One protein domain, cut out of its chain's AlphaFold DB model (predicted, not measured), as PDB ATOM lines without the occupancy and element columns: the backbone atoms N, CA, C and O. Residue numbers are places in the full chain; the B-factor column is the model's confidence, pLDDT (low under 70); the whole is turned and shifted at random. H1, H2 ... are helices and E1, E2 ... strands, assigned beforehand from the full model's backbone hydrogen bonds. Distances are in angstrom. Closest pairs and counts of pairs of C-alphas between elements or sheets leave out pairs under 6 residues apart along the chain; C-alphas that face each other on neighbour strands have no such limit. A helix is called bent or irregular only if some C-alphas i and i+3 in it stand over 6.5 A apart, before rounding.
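Overview. This is residues 71 to 182 of the 194 residues of an uncharacterized protein of Candidatus Afipia apatlaquensis (UniProt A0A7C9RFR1). The domain is a long rod: the long helix H3 makes most of its length, the shorter helix H1 runs side by side with the half of H3 toward its last residue, and a small head of the strand hairpin E1 and E2 with helix H2 sits at H3's other end. The short helix H4 folds back at the end opposite the head, and the long link, residues 91 to 104, leads from H1 to the head. The printed part has 112 residues with four named helices and two named strands, in the order H1, H2, E1, E2, H3, H4; the sheet, E1 - E2, is antiparallel, and the class is mostly helix. The whole is loose, with a radius of gyration of the C-alphas of 18.7 A and spans of 59 by 25 by 23 A.

Along the chain. H1, residues 71 to 90, begins with C-alpha 71 at (96.668, 86.417, 101.973) and is 28.9 A long from first to last C-alpha. H2, residues 105 to 117, is 19.0 A long and only just irregular: C-alphas 106 and 109 are 6.9 A apart. E1 is residues 125 to 130 and E2 is residues 133 to 138. H3, residues 139 to 173, runs 51.1 A from C-alpha 139 at (98.991, 54.364, 65.771). H4, residues 176 to 181, ends with C-alpha 181 at (96.932, 73.494, 108.873).

Arrangement. H3 is the hub, touching the three other helices, and the helix packing is mostly aligned, with three of four tilts shallow. H1 touches H3 at a shallow tilt of 11 degrees, opposite ways; their closest C-alphas, of Arg 85 and Phe 156, are 6.0 A apart. H4 touches H3, with H3 residues 167 to 171 alone, in a helical hairpin at a shallow tilt of 33 degrees, only just short of steep; the closest C-alphas, of Leu 170 and Leu 179, are 5.9 A apart. H1 and H4 only just touch, with 3 pairs of C-alphas within 8 A, the closest those of Val 73 and Glu 180 at 7.0 A. H2 touches H3 with H2 residues 111 to 116 alone and H3 residues 139 to 146 alone, at a steep tilt of 48 degrees, opposite ways; the closest C-alphas, of Ala 115 and Ala 143, are 4.4 A apart. E1 and E2 form an antiparallel hairpin, with N 128 and O 135 at 2.9 A and N 135 and O 128 at 2.8 A, within hydrogen-bond range. H1 is apart from both strands. In H1, H3 and H4 every O i to N i+4 pair is within hydrogen-bond range; in H2 7 of 9 are.

Size, cuts and confidence. The C-alphas farthest apart, of Gly 122 and Pro 177, are 59.5 A apart. The printed part has no cut. The link from H1 to H2 is long, and in it residues 93 to 94 pair antiparallel with residues 100 to 101. The mean pLDDT of the printed part is 93.2, and no printed residue is under 70.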
ATOM      1  N   SER A  71      96.552  86.463 103.433       93.62
ATOM      2  CA  SER A  71      96.668  86.417 101.973       93.62
ATOM      3  C   SER A  71      97.998  85.834 101.490       93.62
ATOM      4  O   SER A  71      98.018  85.125 100.486       93.62
ATOM      5  N   GLU A  72      99.093  86.090 102.203       93.94
ATOM      6  CA  GLU A  72     100.410  85.544 101.886       93.94
ATOM      7  C   GLU A  72     100.472  84.046 102.220       93.94
ATOM      8  O   GLU A  72     100.926  83.247 101.400       93.94
ATOM      9  N   VAL A  73      99.901  83.632 103.358       96.06
ATOM     10  CA  VAL A  73      99.734  82.203 103.684       96.06
ATOM     11  C   VAL A  73      98.937  81.491 102.584       96.06
ATOM     12  O   VAL A  73      99.359  80.444 102.088       96.06
ATOM     13  N   ALA A  74      97.821  82.080 102.138       97.62
ATOM     14  CA  ALA A  74      97.017  81.535 101.044       97.62
ATOM     15  C   ALA A  74      97.813  81.434  99.736       97.62
ATOM     16  O   ALA A  74      97.719  80.425  99.038       97.62
ATOM     17  N   MET A  75      98.602  82.459  99.402       97.62
ATOM     18  CA  MET A  75      99.451  82.475  98.211       97.62
ATOM     19  C   MET A  75     100.426  81.294  98.208       97.62
ATOM     20  O   MET A  75     100.439  80.535  97.239       97.62
ATOM     21  N   TYR A  76     101.173  81.079  99.296       96.94
ATOM     22  CA  TYR A  76     102.115  79.958  99.379       96.94
ATOM     23  C   TYR A  76     101.419  78.596  99.284       96.94
ATOM     24  O   TYR A  76     101.923  77.696  98.613       96.94
ATOM     25  N   LYS A  77     100.231  78.439  99.885       98.19
ATOM     26  CA  LYS A  77      99.443  77.201  99.759       98.19
ATOM     27  C   LYS A  77      99.004  76.952  98.314       98.19
ATOM     28  O   LYS A  77      99.130  75.830  97.832       98.19
ATOM     29  N   ARG A  78      98.548  77.983  97.591       98.50
ATOM     30  CA  ARG A  78      98.188  77.862  96.164       98.50
ATOM     31  C   ARG A  78      99.393  77.479  95.310       98.50
ATOM     32  O   ARG A  78      99.275  76.596  94.470       98.50
ATOM     33  N   TRP A  79     100.558  78.081  95.557       98.25
ATOM     34  CA  TRP A  79     101.795  77.705  94.866       98.25
ATOM     35  C   TRP A  79     102.188  76.252  95.127       98.25
ATOM     36  O   TRP A  79     102.547  75.552  94.185       98.25
ATOM     37  N   ALA A  80     102.073  75.778  96.369       98.19
ATOM     38  CA  ALA A  80     102.344  74.382  96.706       98.19
ATOM     39  C   ALA A  80     101.400  73.413  95.969       98.19
ATOM     40  O   ALA A  80     101.857  72.404  95.436       98.19
ATOM     41  N   VAL A  81     100.106  73.740  95.876       98.31
ATOM     42  CA  VAL A  81      99.118  72.959  95.109       98.31
ATOM     43  C   VAL A  81      99.488  72.915  93.623       98.31
ATOM     44  O   VAL A  81      99.551  71.834  93.038       98.31
ATOM     45  N   SER A  82      99.796  74.060  93.011       97.31
ATOM     46  CA  SER A  82     100.174  74.108  91.593       97.31
ATOM     47  C   SER A  82     101.495  73.395  91.304       97.31
ATOM     48  O   SER A  82     101.624  72.733  90.273       97.31
ATOM     49  N   ALA A  83     102.462  73.476  92.221       96.44
ATOM     50  CA  ALA A  83     103.707  72.721  92.132       96.44
ATOM     51  C   ALA A  83     103.449  71.210  92.213       96.44
ATOM     52  O   ALA A  83     104.033  70.445  91.448       96.44
ATOM     53  N   ARG A  84     102.535  70.771  93.087       95.56
ATOM     54  CA  ARG A  84     102.163  69.359  93.207       95.56
ATOM     55  C   ARG A  84     101.507  68.822  91.934       95.56
ATOM     56  O   ARG A  84     101.872  67.727  91.510       95.56
ATOM     57  N   ARG A  85     100.613  69.589  91.291       95.50
ATOM     58  CA  ARG A  85     100.069  69.234  89.965       95.50
ATOM     59  C   ARG A  85     101.190  69.078  88.941       95.50
ATOM     60  O   ARG A  85     101.239  68.062  88.260       95.50
ATOM     61  N   ALA A  86     102.081  70.066  88.843       92.38
ATOM     62  CA  ALA A  86     103.178  70.037  87.876       92.38
ATOM     63  C   ALA A  86     104.060  68.787  88.056       92.38
ATOM     64  O   ALA A  86     104.311  68.076  87.090       92.38
ATOM     65  N   GLN A  87     104.423  68.451  89.299       91.56
ATOM     66  CA  GLN A  87     105.163  67.222  89.613       91.56
ATOM     67  C   GLN A  87     104.406  65.951  89.209       91.56
ATOM     68  O   GLN A  87     105.014  64.980  88.774       91.56
ATOM     69  N   ALA A  88     103.082  65.921  89.380       88.50
ATOM     70  CA  ALA A  88     102.273  64.763  89.014       88.50
ATOM     71  C   ALA A  88     102.162  64.588  87.486       88.50
ATOM     72  O   ALA A  88     102.146  63.459  86.998       88.50
ATOM     73  N   GLU A  89     102.134  65.686  86.728       88.62
ATOM     74  CA  GLU A  89     102.148  65.662  85.258       88.62
ATOM     75  C   GLU A  89     103.479  65.160  84.682       88.62
ATOM     76  O   GLU A  89     103.472  64.482  83.654       88.62
ATOM     77  N   GLU A  90     104.604  65.446  85.347       88.00
ATOM     78  CA  GLU A  90     105.941  64.989  84.931       88.00
ATOM     79  C   GLU A  90     106.100  63.461  84.977       88.00
ATOM     80  O   GLU A  90     106.909  62.912  84.230       88.00
ATOM     81  N   VAL A  91     105.314  62.760  85.803       87.19
ATOM     82  CA  VAL A  91     105.355  61.289  85.902       87.19
ATOM     83  C   VAL A  91     104.866  60.619  84.613       87.19
ATOM     84  O   VAL A  91     105.347  59.544  84.267       87.19
ATOM     85  N   GLY A  92     103.932  61.241  83.886       89.81
ATOM     86  CA  GLY A  92     103.301  60.641  82.708       89.81
ATOM     87  C   GLY A  92     102.403  59.442  83.031       89.81
ATOM     88  O   GLY A  92     101.902  59.304  84.150       89.81
ATOM     89  N   VAL A  93     102.178  58.588  82.031       91.50
ATOM     90  CA  VAL A  93     101.434  57.322  82.162       91.50
ATOM     91  C   VAL A  93     102.323  56.137  81.813       91.50
ATOM     92  O   VAL A  93     103.181  56.240  80.936       91.50
ATOM     93  N   VAL A  94     102.121  55.016  82.502       89.38
ATOM     94  CA  VAL A  94     102.817  53.759  82.206       89.38
ATOM     95  C   VAL A  94     102.069  53.032  81.087       89.38
ATOM     96  O   VAL A  94     100.840  52.984  81.085       89.38
ATOM     97  N   LEU A  95     102.815  52.515  80.118       86.25
ATOM     98  CA  LEU A  95     102.312  51.710  79.010       86.25
ATOM     99  C   LEU A  95     102.437  50.214  79.331       86.25
ATOM    100  O   LEU A  95     103.151  49.823  80.253       86.25
ATOM    101  N   ASP A  96     101.779  49.374  78.535       86.62
ATOM    102  CA  ASP A  96     101.727  47.919  78.732       86.62
ATOM    103  C   ASP A  96     103.119  47.249  78.685       86.62
ATOM    104  O   ASP A  96     103.331  46.185  79.266       86.62
ATOM    105  N   ASP A  97     104.095  47.886  78.029       84.19
ATOM    106  CA  ASP A  97     105.497  47.457  77.966       84.19
ATOM    107  C   ASP A  97     106.361  47.973  79.139       84.19
ATOM    108  O   ASP A  97     107.587  47.849  79.114       84.19
ATOM    109  N   ASN A  98     105.734  48.543  80.177       85.69
ATOM    110  CA  ASN A  98     106.345  49.263  81.302       85.69
ATOM    111  C   ASN A  98     107.120  50.535  80.927       85.69
ATOM    112  O   ASN A  98     107.769  51.132  81.793       85.69
ATOM    113  N   SER A  99     107.069  50.991  79.674       86.50
ATOM    114  CA  SER A  99     107.626  52.289  79.317       86.50
ATOM    115  C   SER A  99     106.709  53.423  79.785       86.50
ATOM    116  O   SER A  99     105.537  53.231  80.104       86.50
ATOM    117  N   THR A 100     107.255  54.637  79.864       90.12
ATOM    118  CA  THR A 100     106.499  55.820  80.293       90.12
ATOM    119  C   THR A 100     106.213  56.733  79.112       90.12
ATOM    120  O   THR A 100     107.136  57.167  78.415       90.12
ATOM    121  N   PHE A 101     104.944  57.081  78.927       92.94
ATOM    122  CA  PHE A 101     104.493  58.137  78.035       92.94
ATOM    123  C   PHE A 101     104.335  59.441  78.829       92.94
ATOM    124  O   PHE A 101     103.345  59.662  79.527       92.94
ATOM    125  N   ALA A 102     105.351  60.298  78.733       92.00
ATOM    126  CA  ALA A 102     105.433  61.584  79.427       92.00
ATOM    127  C   ALA A 102     105.792  62.707  78.431       92.00
ATOM    128  O   ALA A 102     106.942  63.149  78.373       92.00
ATOM    129  N   PRO A 103     104.848  63.135  77.577       91.81
ATOM    130  CA  PRO A 103     105.097  64.214  76.630       91.81
ATOM    131  C   PRO A 103     105.286  65.555  77.352       91.81
ATOM    132  O   PRO A 103     104.528  65.901  78.259       91.81
ATOM    133  N   VAL A 104     106.251  66.362  76.904       89.88
ATOM    134  CA  VAL A 104     106.382  67.746  77.399       89.88
ATOM    135  C   VAL A 104     105.323  68.657  76.757       89.88
ATOM    136  O   VAL A 104     104.853  68.362  75.652       89.88
ATOM    137  N   PRO A 105     104.975  69.815  77.357       86.88
ATOM    138  CA  PRO A 105     103.947  70.711  76.814       86.88
ATOM    139  C   PRO A 105     104.143  71.092  75.337       86.88
ATOM    140  O   PRO A 105     103.175  71.164  74.585       86.88
ATOM    141  N   ALA A 106     105.392  71.269  74.894       87.56
ATOM    142  CA  ALA A 106     105.714  71.578  73.498       87.56
ATOM    143  C   ALA A 106     105.404  70.424  72.520       87.56
ATOM    144  O   ALA A 106     105.141  70.664  71.344       87.56
ATOM    145  N   GLN A 107     105.419  69.174  72.989       90.38
ATOM    146  CA  GLN A 107     105.145  67.985  72.176       90.38
ATOM    147  C   GLN A 107     103.646  67.687  72.064       90.38
ATOM    148  O   GLN A 107     103.223  67.077  71.081       90.38
ATOM    149  N   MET A 108     102.837  68.144  73.027       89.75
ATOM    150  CA  MET A 108     101.412  67.808  73.126       89.75
ATOM    151  C   MET A 108     100.610  68.154  71.870       89.75
ATOM    152  O   MET A 108      99.828  67.330  71.414       89.75
ATOM    153  N   GLY A 109     100.823  69.328  71.266       88.06
ATOM    154  CA  GLY A 109     100.091  69.722  70.053       88.06
ATOM    155  C   GLY A 109     100.379  68.810  68.854       88.06
ATOM    156  O   GLY A 109      99.465  68.406  68.129       88.06
ATOM    157  N   ARG A 110     101.653  68.432  68.677       89.88
ATOM    158  CA  ARG A 110     102.076  67.481  67.642       89.88
ATOM    159  C   ARG A 110     101.479  66.104  67.915       89.88
ATOM    160  O   ARG A 110     100.797  65.561  67.057       89.88
ATOM    161  N   ILE A 111     101.702  65.571  69.114       92.94
ATOM    162  CA  ILE A 111     101.261  64.230  69.510       92.94
ATOM    163  C   ILE A 111      99.743  64.092  69.428       92.94
ATOM    164  O   ILE A 111      99.278  63.096  68.891       92.94
ATOM    165  N   ALA A 112      98.973  65.094  69.858       92.25
ATOM    166  CA  ALA A 112      97.515  65.085  69.745       92.25
ATOM    167  C   ALA A 112      97.048  64.899  68.294       92.25
ATOM    168  O   ALA A 112      96.120  64.141  68.025       92.25
ATOM    169  N   SER A 113      97.716  65.568  67.350       90.31
ATOM    170  CA  SER A 113      97.371  65.490  65.928       90.31
ATOM    171  C   SER A 113      97.691  64.108  65.346       90.31
ATOM    172  O   SER A 113      96.901  63.570  64.572       90.31
ATOM    173  N   LEU A 114      98.820  63.515  65.756       91.88
ATOM    174  CA  LEU A 114      99.208  62.151  65.376       91.88
ATOM    175  C   LEU A 114      98.228  61.129  65.973       91.88
ATOM    176  O   LEU A 114      97.611  60.366  65.236       91.88
ATOM    177  N   ALA A 115      98.021  61.175  67.290       91.44
ATOM    178  CA  ALA A 115      97.183  60.253  68.049       91.44
ATOM    179  C   ALA A 115      95.725  60.223  67.561       91.44
ATOM    180  O   ALA A 115      95.123  59.158  67.477       91.44
ATOM    181  N   LEU A 116      95.149  61.381  67.221       89.69
ATOM    182  CA  LEU A 116      93.733  61.482  66.851       89.69
ATOM    183  C   LEU A 116      93.481  61.403  65.336       89.69
ATOM    184  O   LEU A 116      92.369  61.079  64.923       89.69
ATOM    185  N   GLY A 117      94.475  61.725  64.502       87.25
ATOM    186  CA  GLY A 117      94.292  61.885  63.055       87.25
ATOM    187  C   GLY A 117      94.888  60.775  62.188       87.25
ATOM    188  O   GLY A 117      94.366  60.500  61.110       87.25
ATOM    189  N   HIS A 118      95.965  60.119  62.625       88.25
ATOM    190  CA  HIS A 118      96.723  59.196  61.767       88.25
ATOM    191  C   HIS A 118      95.959  57.923  61.406       88.25
ATOM    192  O   HIS A 118      95.975  57.505  60.246       88.25
ATOM    193  N   ALA A 119      95.212  57.364  62.359       80.69
ATOM    194  CA  ALA A 119      94.381  56.192  62.105       80.69
ATOM    195  C   ALA A 119      93.319  56.464  61.022       80.69
ATOM    196  O   ALA A 119      93.050  55.604  60.186       80.69
ATOM    197  N   PHE A 120      92.763  57.682  60.977       85.75
ATOM    198  CA  PHE A 120      91.747  58.063  59.990       85.75
ATOM    199  C   PHE A 120      92.276  58.057  58.547       85.75
ATOM    200  O   PHE A 120      91.528  57.756  57.620       85.75
ATOM    201  N   ILE A 121      93.563  58.354  58.348       90.69
ATOM    202  CA  ILE A 121      94.206  58.389  57.024       90.69
ATOM    203  C   ILE A 121      94.981  57.104  56.688       90.69
ATOM    204  O   ILE A 121      95.693  57.065  55.686       90.69
ATOM    205  N   GLY A 122      94.843  56.052  57.500       92.75
ATOM    206  CA  GLY A 122      95.452  54.743  57.249       92.75
ATOM    207  C   GLY A 122      96.928  54.624  57.639       92.75
ATOM    208  O   GLY A 122      97.593  53.693  57.193       92.75
ATOM    209  N   VAL A 123      97.454  55.536  58.462       94.44
ATOM    210  CA  VAL A 123      98.794  55.383  59.049       94.44
ATOM    211  C   VAL A 123      98.712  54.381  60.199       94.44
ATOM    212  O   VAL A 123      97.932  54.564  61.132       94.44
ATOM    213  N   THR A 124      99.519  53.323  60.129       94.50
ATOM    214  CA  THR A 124      99.511  52.223  61.106       94.50
ATOM    215  C   THR A 124     100.598  52.347  62.167       94.50
ATOM    216  O   THR A 124     100.426  51.822  63.261       94.50
ATOM    217  N   GLU A 125     101.685  53.058  61.869       95.38
ATOM    218  CA  GLU A 125     102.865  53.195  62.725       95.38
ATOM    219  C   GLU A 125     103.426  54.622  62.650       95.38
ATOM    220  O   GLU A 125     103.292  55.301  61.627       95.38
ATOM    221  N   VAL A 126     104.040  55.099  63.734       94.12
ATOM    222  CA  VAL A 126     104.645  56.433  63.810       94.12
ATOM    223  C   VAL A 126     105.818  56.457  64.784       94.12
ATOM    224  O   VAL A 126     105.745  55.897  65.876       94.12
ATOM    225  N   ASP A 127     106.876  57.170  64.408       94.06
ATOM    226  CA  ASP A 127     107.981  57.478  65.308       94.06
ATOM    227  C   ASP A 127     107.763  58.854  65.947       94.06
ATOM    228  O   ASP A 127     107.527  59.853  65.258       94.06
ATOM    229  N   ILE A 128     107.854  58.925  67.274       92.31
ATOM    230  CA  ILE A 128     107.776  60.176  68.028       92.31
ATOM    231  C   ILE A 128     108.967  60.326  68.960       92.31
ATOM    232  O   ILE A 128     109.406  59.386  69.612       92.31
ATOM    233  N   GLU A 129     109.476  61.546  69.056       90.25
ATOM    234  CA  GLU A 129     110.463  61.892  70.069       90.25
ATOM    235  C   GLU A 129     109.765  62.163  71.413       90.25
ATOM    236  O   GLU A 129     108.908  63.052  71.488       90.25
ATOM    237  N   LEU A 130     110.148  61.426  72.459       88.06
ATOM    238  CA  LEU A 130     109.708  61.573  73.851       88.06
ATOM    239  C   LEU A 130     110.942  61.617  74.759       88.06
ATOM    240  O   LEU A 130     111.800  60.747  74.673       88.06
ATOM    241  N   GLY A 131     111.058  62.634  75.619       81.06
ATOM    242  CA  GLY A 131     112.195  62.741  76.549       81.06
ATOM    243  C   GLY A 131     113.584  62.817  75.891       81.06
ATOM    244  O   GLY A 131     114.573  62.507  76.545       81.06
ATOM    245  N   GLY A 132     113.668  63.213  74.615       84.19
ATOM    246  CA  GLY A 132     114.917  63.237  73.839       84.19
ATOM    247  C   GLY A 132     115.267  61.917  73.138       84.19
ATOM    248  O   GLY A 132     116.343  61.807  72.557       84.19
ATOM    249  N   GLU A 133     114.372  60.924  73.164       88.69
ATOM    250  CA  GLU A 133     114.542  59.635  72.488       88.69
ATOM    251  C   GLU A 133     113.439  59.414  71.449       88.69
ATOM    252  O   GLU A 133     112.265  59.683  71.706       88.69
ATOM    253  N   TRP A 134     113.799  58.889  70.275       91.88
ATOM    254  CA  TRP A 134     112.823  58.442  69.280       91.88
ATOM    255  C   TRP A 134     112.236  57.095  69.685       91.88
ATOM    256  O   TRP A 134     112.970  56.154  69.983       91.88
ATOM    257  N   ARG A 135     110.908  57.004  69.673       91.50
ATOM    258  CA  ARG A 135     110.153  55.799  70.006       91.50
ATOM    259  C   ARG A 135     109.149  55.485  68.916       91.50
ATOM    260  O   ARG A 135     108.478  56.387  68.415       91.50
ATOM    261  N   HIS A 136     109.046  54.203  68.606       93.94
ATOM    262  CA  HIS A 136     108.127  53.670  67.618       93.94
ATOM    263  C   HIS A 136     106.811  53.265  68.283       93.94
ATOM    264  O   HIS A 136     106.827  52.600  69.317       93.94
ATOM    265  N   PHE A 137     105.686  53.646  67.686       93.56
ATOM    266  CA  PHE A 137     104.350  53.304  68.166       93.56
ATOM    267  C   PHE A 137     103.493  52.763  67.031       93.56
ATOM    268  O   PHE A 137     103.467  53.350  65.945       93.56
ATOM    269  N   ALA A 138     102.680  51.743  67.317       92.94
ATOM    270  CA  ALA A 138     101.474  51.541  66.528       92.94
ATOM    271  C   ALA A 138     100.537  52.741  66.750       92.94
ATOM    272  O   ALA A 138     100.422  53.275  67.856       92.94
ATOM    273  N   ALA A 139      99.846  53.181  65.699       91.38
ATOM    274  CA  ALA A 139      98.991  54.364  65.771       91.38
ATOM    275  C   ALA A 139      97.863  54.219  66.814       91.38
ATOM    276  O   ALA A 139      97.496  55.205  67.452       91.38
ATOM    277  N   ALA A 140      97.347  52.999  67.010       90.31
ATOM    278  CA  ALA A 140      96.345  52.695  68.033       90.31
ATOM    279  C   ALA A 140      96.915  52.834  69.455       90.31
ATOM    280  O   ALA A 140      96.326  53.532  70.277       90.31
ATOM    281  N   ASP A 141      98.103  52.279  69.711       92.00
ATOM    282  CA  ASP A 141      98.762  52.358  71.021       92.00
ATOM    283  C   ASP A 141      99.089  53.809  71.395       92.00
ATOM    284  O   ASP A 141      98.922  54.218  72.544       92.00
ATOM    285  N   LEU A 142      99.497  54.629  70.416       92.88
ATOM    286  CA  LEU A 142      99.701  56.062  70.634       92.88
ATOM    287  C   LEU A 142      98.394  56.778  71.006       92.88
ATOM    288  O   LEU A 142      98.404  57.661  71.868       92.88
ATOM    289  N   ALA A 143      97.278  56.425  70.363       92.75
ATOM    290  CA  ALA A 143      95.970  56.996  70.669       92.75
ATOM    291  C   ALA A 143      95.518  56.638  72.091       92.75
ATOM    292  O   ALA A 143      95.079  57.520  72.836       92.75
ATOM    293  N   ASP A 144      95.695  55.379  72.490       92.25
ATOM    294  CA  ASP A 144      95.349  54.895  73.824       92.25
ATOM    295  C   ASP A 144      96.245  55.513  74.906       92.25
ATOM    296  O   ASP A 144      95.734  56.021  75.910       92.25
ATOM    297  N   ALA A 145      97.561  55.571  74.676       93.25
ATOM    298  CA  ALA A 145      98.519  56.246  75.552       93.25
ATOM    299  C   ALA A 145      98.172  57.729  75.743       93.25
ATOM    300  O   ALA A 145      98.121  58.233  76.869       93.25
ATOM    301  N   TYR A 146      97.873  58.429  74.644       94.50
ATOM    302  CA  TYR A 146      97.461  59.827  74.677       94.50
ATOM    303  C   TYR A 146      96.150  60.013  75.449       94.50
ATOM    304  O   TYR A 146      96.042  60.921  76.274       94.50
ATOM    305  N   ALA A 147      95.165  59.137  75.240       93.19
ATOM    306  CA  ALA A 147      93.892  59.195  75.949       93.19
ATOM    307  C   ALA A 147      94.050  58.941  77.459       93.19
ATOM    308  O   ALA A 147      93.474  59.696  78.248       93.19
ATOM    309  N   LYS A 148      94.844  57.934  77.870       93.38
ATOM    310  CA  LYS A 148      95.213  57.689  79.282       93.38
ATOM    311  C   LYS A 148      95.860  58.947  79.884       93.38
ATOM    312  O   LYS A 148      95.383  59.477  80.888       93.38
ATOM    313  N   TYR A 149      96.863  59.512  79.206       93.81
ATOM    314  CA  TYR A 149      97.567  60.715  79.667       93.81
ATOM    315  C   TYR A 149      96.647  61.926  79.845       93.81
ATOM    316  O   TYR A 149      96.691  62.588  80.881       93.81
ATOM    317  N   VAL A 150      95.785  62.211  78.864       93.69
ATOM    318  CA  VAL A 150      94.839  63.332  78.952       93.69
ATOM    319  C   VAL A 150      93.869  63.136  80.117       93.69
ATOM    320  O   VAL A 150      93.673  64.071  80.887       93.69
ATOM    321  N   ARG A 151      93.308  61.934  80.311       94.12
ATOM    322  CA  ARG A 151      92.411  61.663  81.449       94.12
ATOM    323  C   ARG A 151      93.102  61.876  82.794       94.12
ATOM    324  O   ARG A 151      92.532  62.534  83.664       94.12
ATOM    325  N   GLN A 152      94.323  61.367  82.953       93.62
ATOM    326  CA  GLN A 152      95.107  61.563  84.172       93.62
ATOM    327  C   GLN A 152      95.404  63.050  84.416       93.62
ATOM    328  O   GLN A 152      95.219  63.550  85.527       93.62
ATOM    329  N   ARG A 153      95.799  63.785  83.374       93.50
ATOM    330  CA  ARG A 153      96.061  65.226  83.459       93.50
ATOM    331  C   ARG A 153      94.816  66.020  83.867       93.50
ATOM    332  O   ARG A 153      94.895  66.856  84.766       93.50
ATOM    333  N   GLU A 154      93.664  65.735  83.267       94.75
ATOM    334  CA  GLU A 154      92.390  66.363  83.642       94.75
ATOM    335  C   GLU A 154      92.004  66.049  85.097       94.75
ATOM    336  O   GLU A 154      91.540  66.932  85.822       94.75
ATOM    337  N   ALA A 155      92.265  64.826  85.572       95.12
ATOM    338  CA  ALA A 155      92.047  64.465  86.971       95.12
ATOM    339  C   ALA A 155      92.934  65.286  87.928       95.12
ATOM    340  O   ALA A 155      92.462  65.722  88.982       95.12
ATOM    341  N   PHE A 156      94.191  65.563  87.560       95.31
ATOM    342  CA  PHE A 156      95.063  66.438  88.350       95.31
ATOM    343  C   PHE A 156      94.606  67.901  88.348       95.31
ATOM    344  O   PHE A 156      94.626  68.531  89.406       95.31
ATOM    345  N   TYR A 157      94.148  68.448  87.217       96.44
ATOM    346  CA  TYR A 157      93.565  69.798  87.191       96.44
ATOM    347  C   TYR A 157      92.283  69.893  88.017       96.44
ATOM    348  O   TYR A 157      92.064  70.885  88.715       96.44
ATOM    349  N   ALA A 158      91.440  68.860  87.980       97.44
ATOM    350  CA  ALA A 158      90.250  68.801  88.816       97.44
ATOM    351  C   ALA A 158      90.615  68.813  90.311       97.44
ATOM    352  O   ALA A 158      89.999  69.560  91.074       97.44
ATOM    353  N   ALA A 159      91.636  68.052  90.720       97.50
ATOM    354  CA  ALA A 159      92.142  68.053  92.093       97.50
ATOM    355  C   ALA A 159      92.742  69.413  92.493       97.50
ATOM    356  O   ALA A 159      92.391  69.949  93.545       97.50
ATOM    357  N   GLU A 160      93.576  70.020  91.637       98.25
ATOM    358  CA  GLU A 160      94.104  71.376  91.853       98.25
ATOM    359  C   GLU A 160      92.963  72.367  92.098       98.25
ATOM    360  O   GLU A 160      92.981  73.089  93.097       98.25
ATOM    361  N   ARG A 161      91.935  72.366  91.241       98.50
ATOM    362  CA  ARG A 161      90.777  73.254  91.386       98.50
ATOM    363  C   ARG A 161      90.110  73.098  92.753       98.50
ATOM    364  O   ARG A 161      89.872  74.108  93.410       98.50
ATOM    365  N   VAL A 162      89.863  71.865  93.201       98.50
ATOM    366  CA  VAL A 162      89.265  71.594  94.521       98.50
ATOM    367  C   VAL A 162      90.119  72.187  95.644       98.50
ATOM    368  O   VAL A 162      89.584  72.850  96.535       98.50
ATOM    369  N   HIS A 163      91.445  72.028  95.591       98.62
ATOM    370  CA  HIS A 163      92.318  72.631  96.598       98.62
ATOM    371  C   HIS A 163      92.304  74.163  96.560       98.62
ATOM    372  O   HIS A 163      92.267  74.801  97.613       98.62
ATOM    373  N   LEU A 164      92.345  74.762  95.368       98.56
ATOM    374  CA  LEU A 164      92.337  76.216  95.208       98.56
ATOM    375  C   LEU A 164      91.019  76.832  95.701       98.56
ATOM    376  O   LEU A 164      91.045  77.874  96.362       98.56
ATOM    377  N   GLU A 165      89.890  76.174  95.429       98.62
ATOM    378  CA  GLU A 165      88.566  76.553  95.930       98.62
ATOM    379  C   GLU A 165      88.509  76.467  97.463       98.62
ATOM    380  O   GLU A 165      88.109  77.436  98.109       98.62
ATOM    381  N   ALA A 166      88.997  75.377  98.066       98.62
ATOM    382  CA  ALA A 166      89.059  75.238  99.522       98.62
ATOM    383  C   ALA A 166      89.924  76.332 100.177       98.62
ATOM    384  O   ALA A 166      89.490  76.982 101.127       98.62
ATOM    385  N   ILE A 167      91.112  76.613  99.627       98.62
ATOM    386  CA  ILE A 167      91.980  77.703 100.103       98.62
ATOM    387  C   ILE A 167      91.271  79.061  99.993       98.62
ATOM    388  O   ILE A 167      91.394  79.898 100.887       98.62
ATOM    389  N   ALA A 168      90.534  79.306  98.906       98.50
ATOM    390  CA  ALA A 168      89.779  80.544  98.734       98.50
ATOM    391  C   ALA A 168      88.648  80.688  99.766       98.50
ATOM    392  O   ALA A 168      88.451  81.790 100.284       98.50
ATOM    393  N   VAL A 169      87.954  79.597 100.106       98.69
ATOM    394  CA  VAL A 169      86.936  79.576 101.170       98.69
ATOM    395  C   VAL A 169      87.563  79.914 102.524       98.69
ATOM    396  O   VAL A 169      87.074  80.820 103.197       98.69
ATOM    397  N   LEU A 170      88.673  79.264 102.890       98.44
ATOM    398  CA  LEU A 170      89.371  79.515 104.159       98.44
ATOM    399  C   LEU A 170      89.883  80.958 104.267       98.44
ATOM    400  O   LEU A 170      89.706  81.610 105.296       98.44
ATOM    401  N   LEU A 171      90.458  81.487 103.181       97.94
ATOM    402  CA  LEU A 171      90.907  82.879 103.117       97.94
ATOM    403  C   LEU A 171      89.738  83.860 103.287       97.94
ATOM    404  O   LEU A 171      89.855  84.821 104.041       97.94
ATOM    405  N   THR A 172      88.615  83.615 102.606       98.00
ATOM    406  CA  THR A 172      87.420  84.474 102.684       98.00
ATOM    407  C   THR A 172      86.794  84.442 104.076       98.00
ATOM    408  O   THR A 172      86.338  85.470 104.567       98.00
ATOM    409  N   ALA A 173      86.805  83.279 104.732       97.88
ATOM    410  CA  ALA A 173      86.322  83.116 106.100       97.88
ATOM    411  C   ALA A 173      87.241  83.758 107.157       97.88
ATOM    412  O   ALA A 173      86.832  83.901 108.307       97.88
ATOM    413  N   GLY A 174      88.472  84.139 106.797       96.25
ATOM    414  CA  GLY A 174      89.465  84.628 107.754       96.25
ATOM    415  C   GLY A 174      89.998  83.541 108.697       96.25
ATOM    416  O   GLY A 174      90.543  83.866 109.753       96.25
ATOM    417  N   ASP A 175      89.849  82.260 108.343       97.44
ATOM    418  CA  ASP A 175      90.202  81.125 109.202       97.44
ATOM    419  C   ASP A 175      91.699  80.792 109.094       97.44
ATOM    420  O   ASP A 175      92.130  79.920 108.332       97.44
ATOM    421  N   ARG A 176      92.514  81.541 109.847       95.50
ATOM    422  CA  ARG A 176      93.970  81.347 109.885       95.50
ATOM    423  C   ARG A 176      94.378  79.938 110.327       95.50
ATOM    424  O   ARG A 176      95.154  79.334 109.585       95.50
ATOM    425  N   PRO A 177      93.904  79.400 111.469       97.38
ATOM    426  CA  PRO A 177      94.333  78.078 111.918       97.38
ATOM    427  C   PRO A 177      94.054  76.988 110.881       97.38
ATOM    428  O   PRO A 177      94.934  76.173 110.606       97.38
ATOM    429  N   ALA A 178      92.870  76.999 110.258       97.69
ATOM    430  CA  ALA A 178      92.542  76.019 109.230       97.69
ATOM    431  C   ALA A 178      93.400  76.191 107.971       97.69
ATOM    432  O   ALA A 178      93.847  75.199 107.398       97.69
ATOM    433  N   LEU A 179      93.668  77.430 107.544       97.56
ATOM    434  CA  LEU A 179      94.495  77.676 106.365       97.56
ATOM    435  C   LEU A 179      95.958  77.266 106.578       97.56
ATOM    436  O   LEU A 179      96.566  76.672 105.687       97.56
ATOM    437  N   GLU A 180      96.529  77.548 107.748       96.62
ATOM    438  CA  GLU A 180      97.897  77.144 108.096       96.62
ATOM    439  C   GLU A 180      98.016  75.613 108.176       96.62
ATOM    440  O   GLU A 180      98.953  75.040 107.607       96.62
ATOM    441  N   ALA A 181      97.018  74.952 108.769       97.56
ATOM    442  CA  ALA A 181      96.932  73.494 108.873       97.56
ATOM    443  C   ALA A 181      96.516  72.786 107.570       97.56
ATOM    444  O   ALA A 181      96.579  71.559 107.506       97.56
ATOM    445  N   TYR A 182      96.100  73.521 106.532       98.25
ATOM    446  CA  TYR A 182      95.598  72.929 105.294       98.25
ATOM    447  C   TYR A 182      96.658  72.057 104.610       98.25
ATOM    448  O   TYR A 182      97.748  72.541 104.271       98.25
TER     449      TYR A 182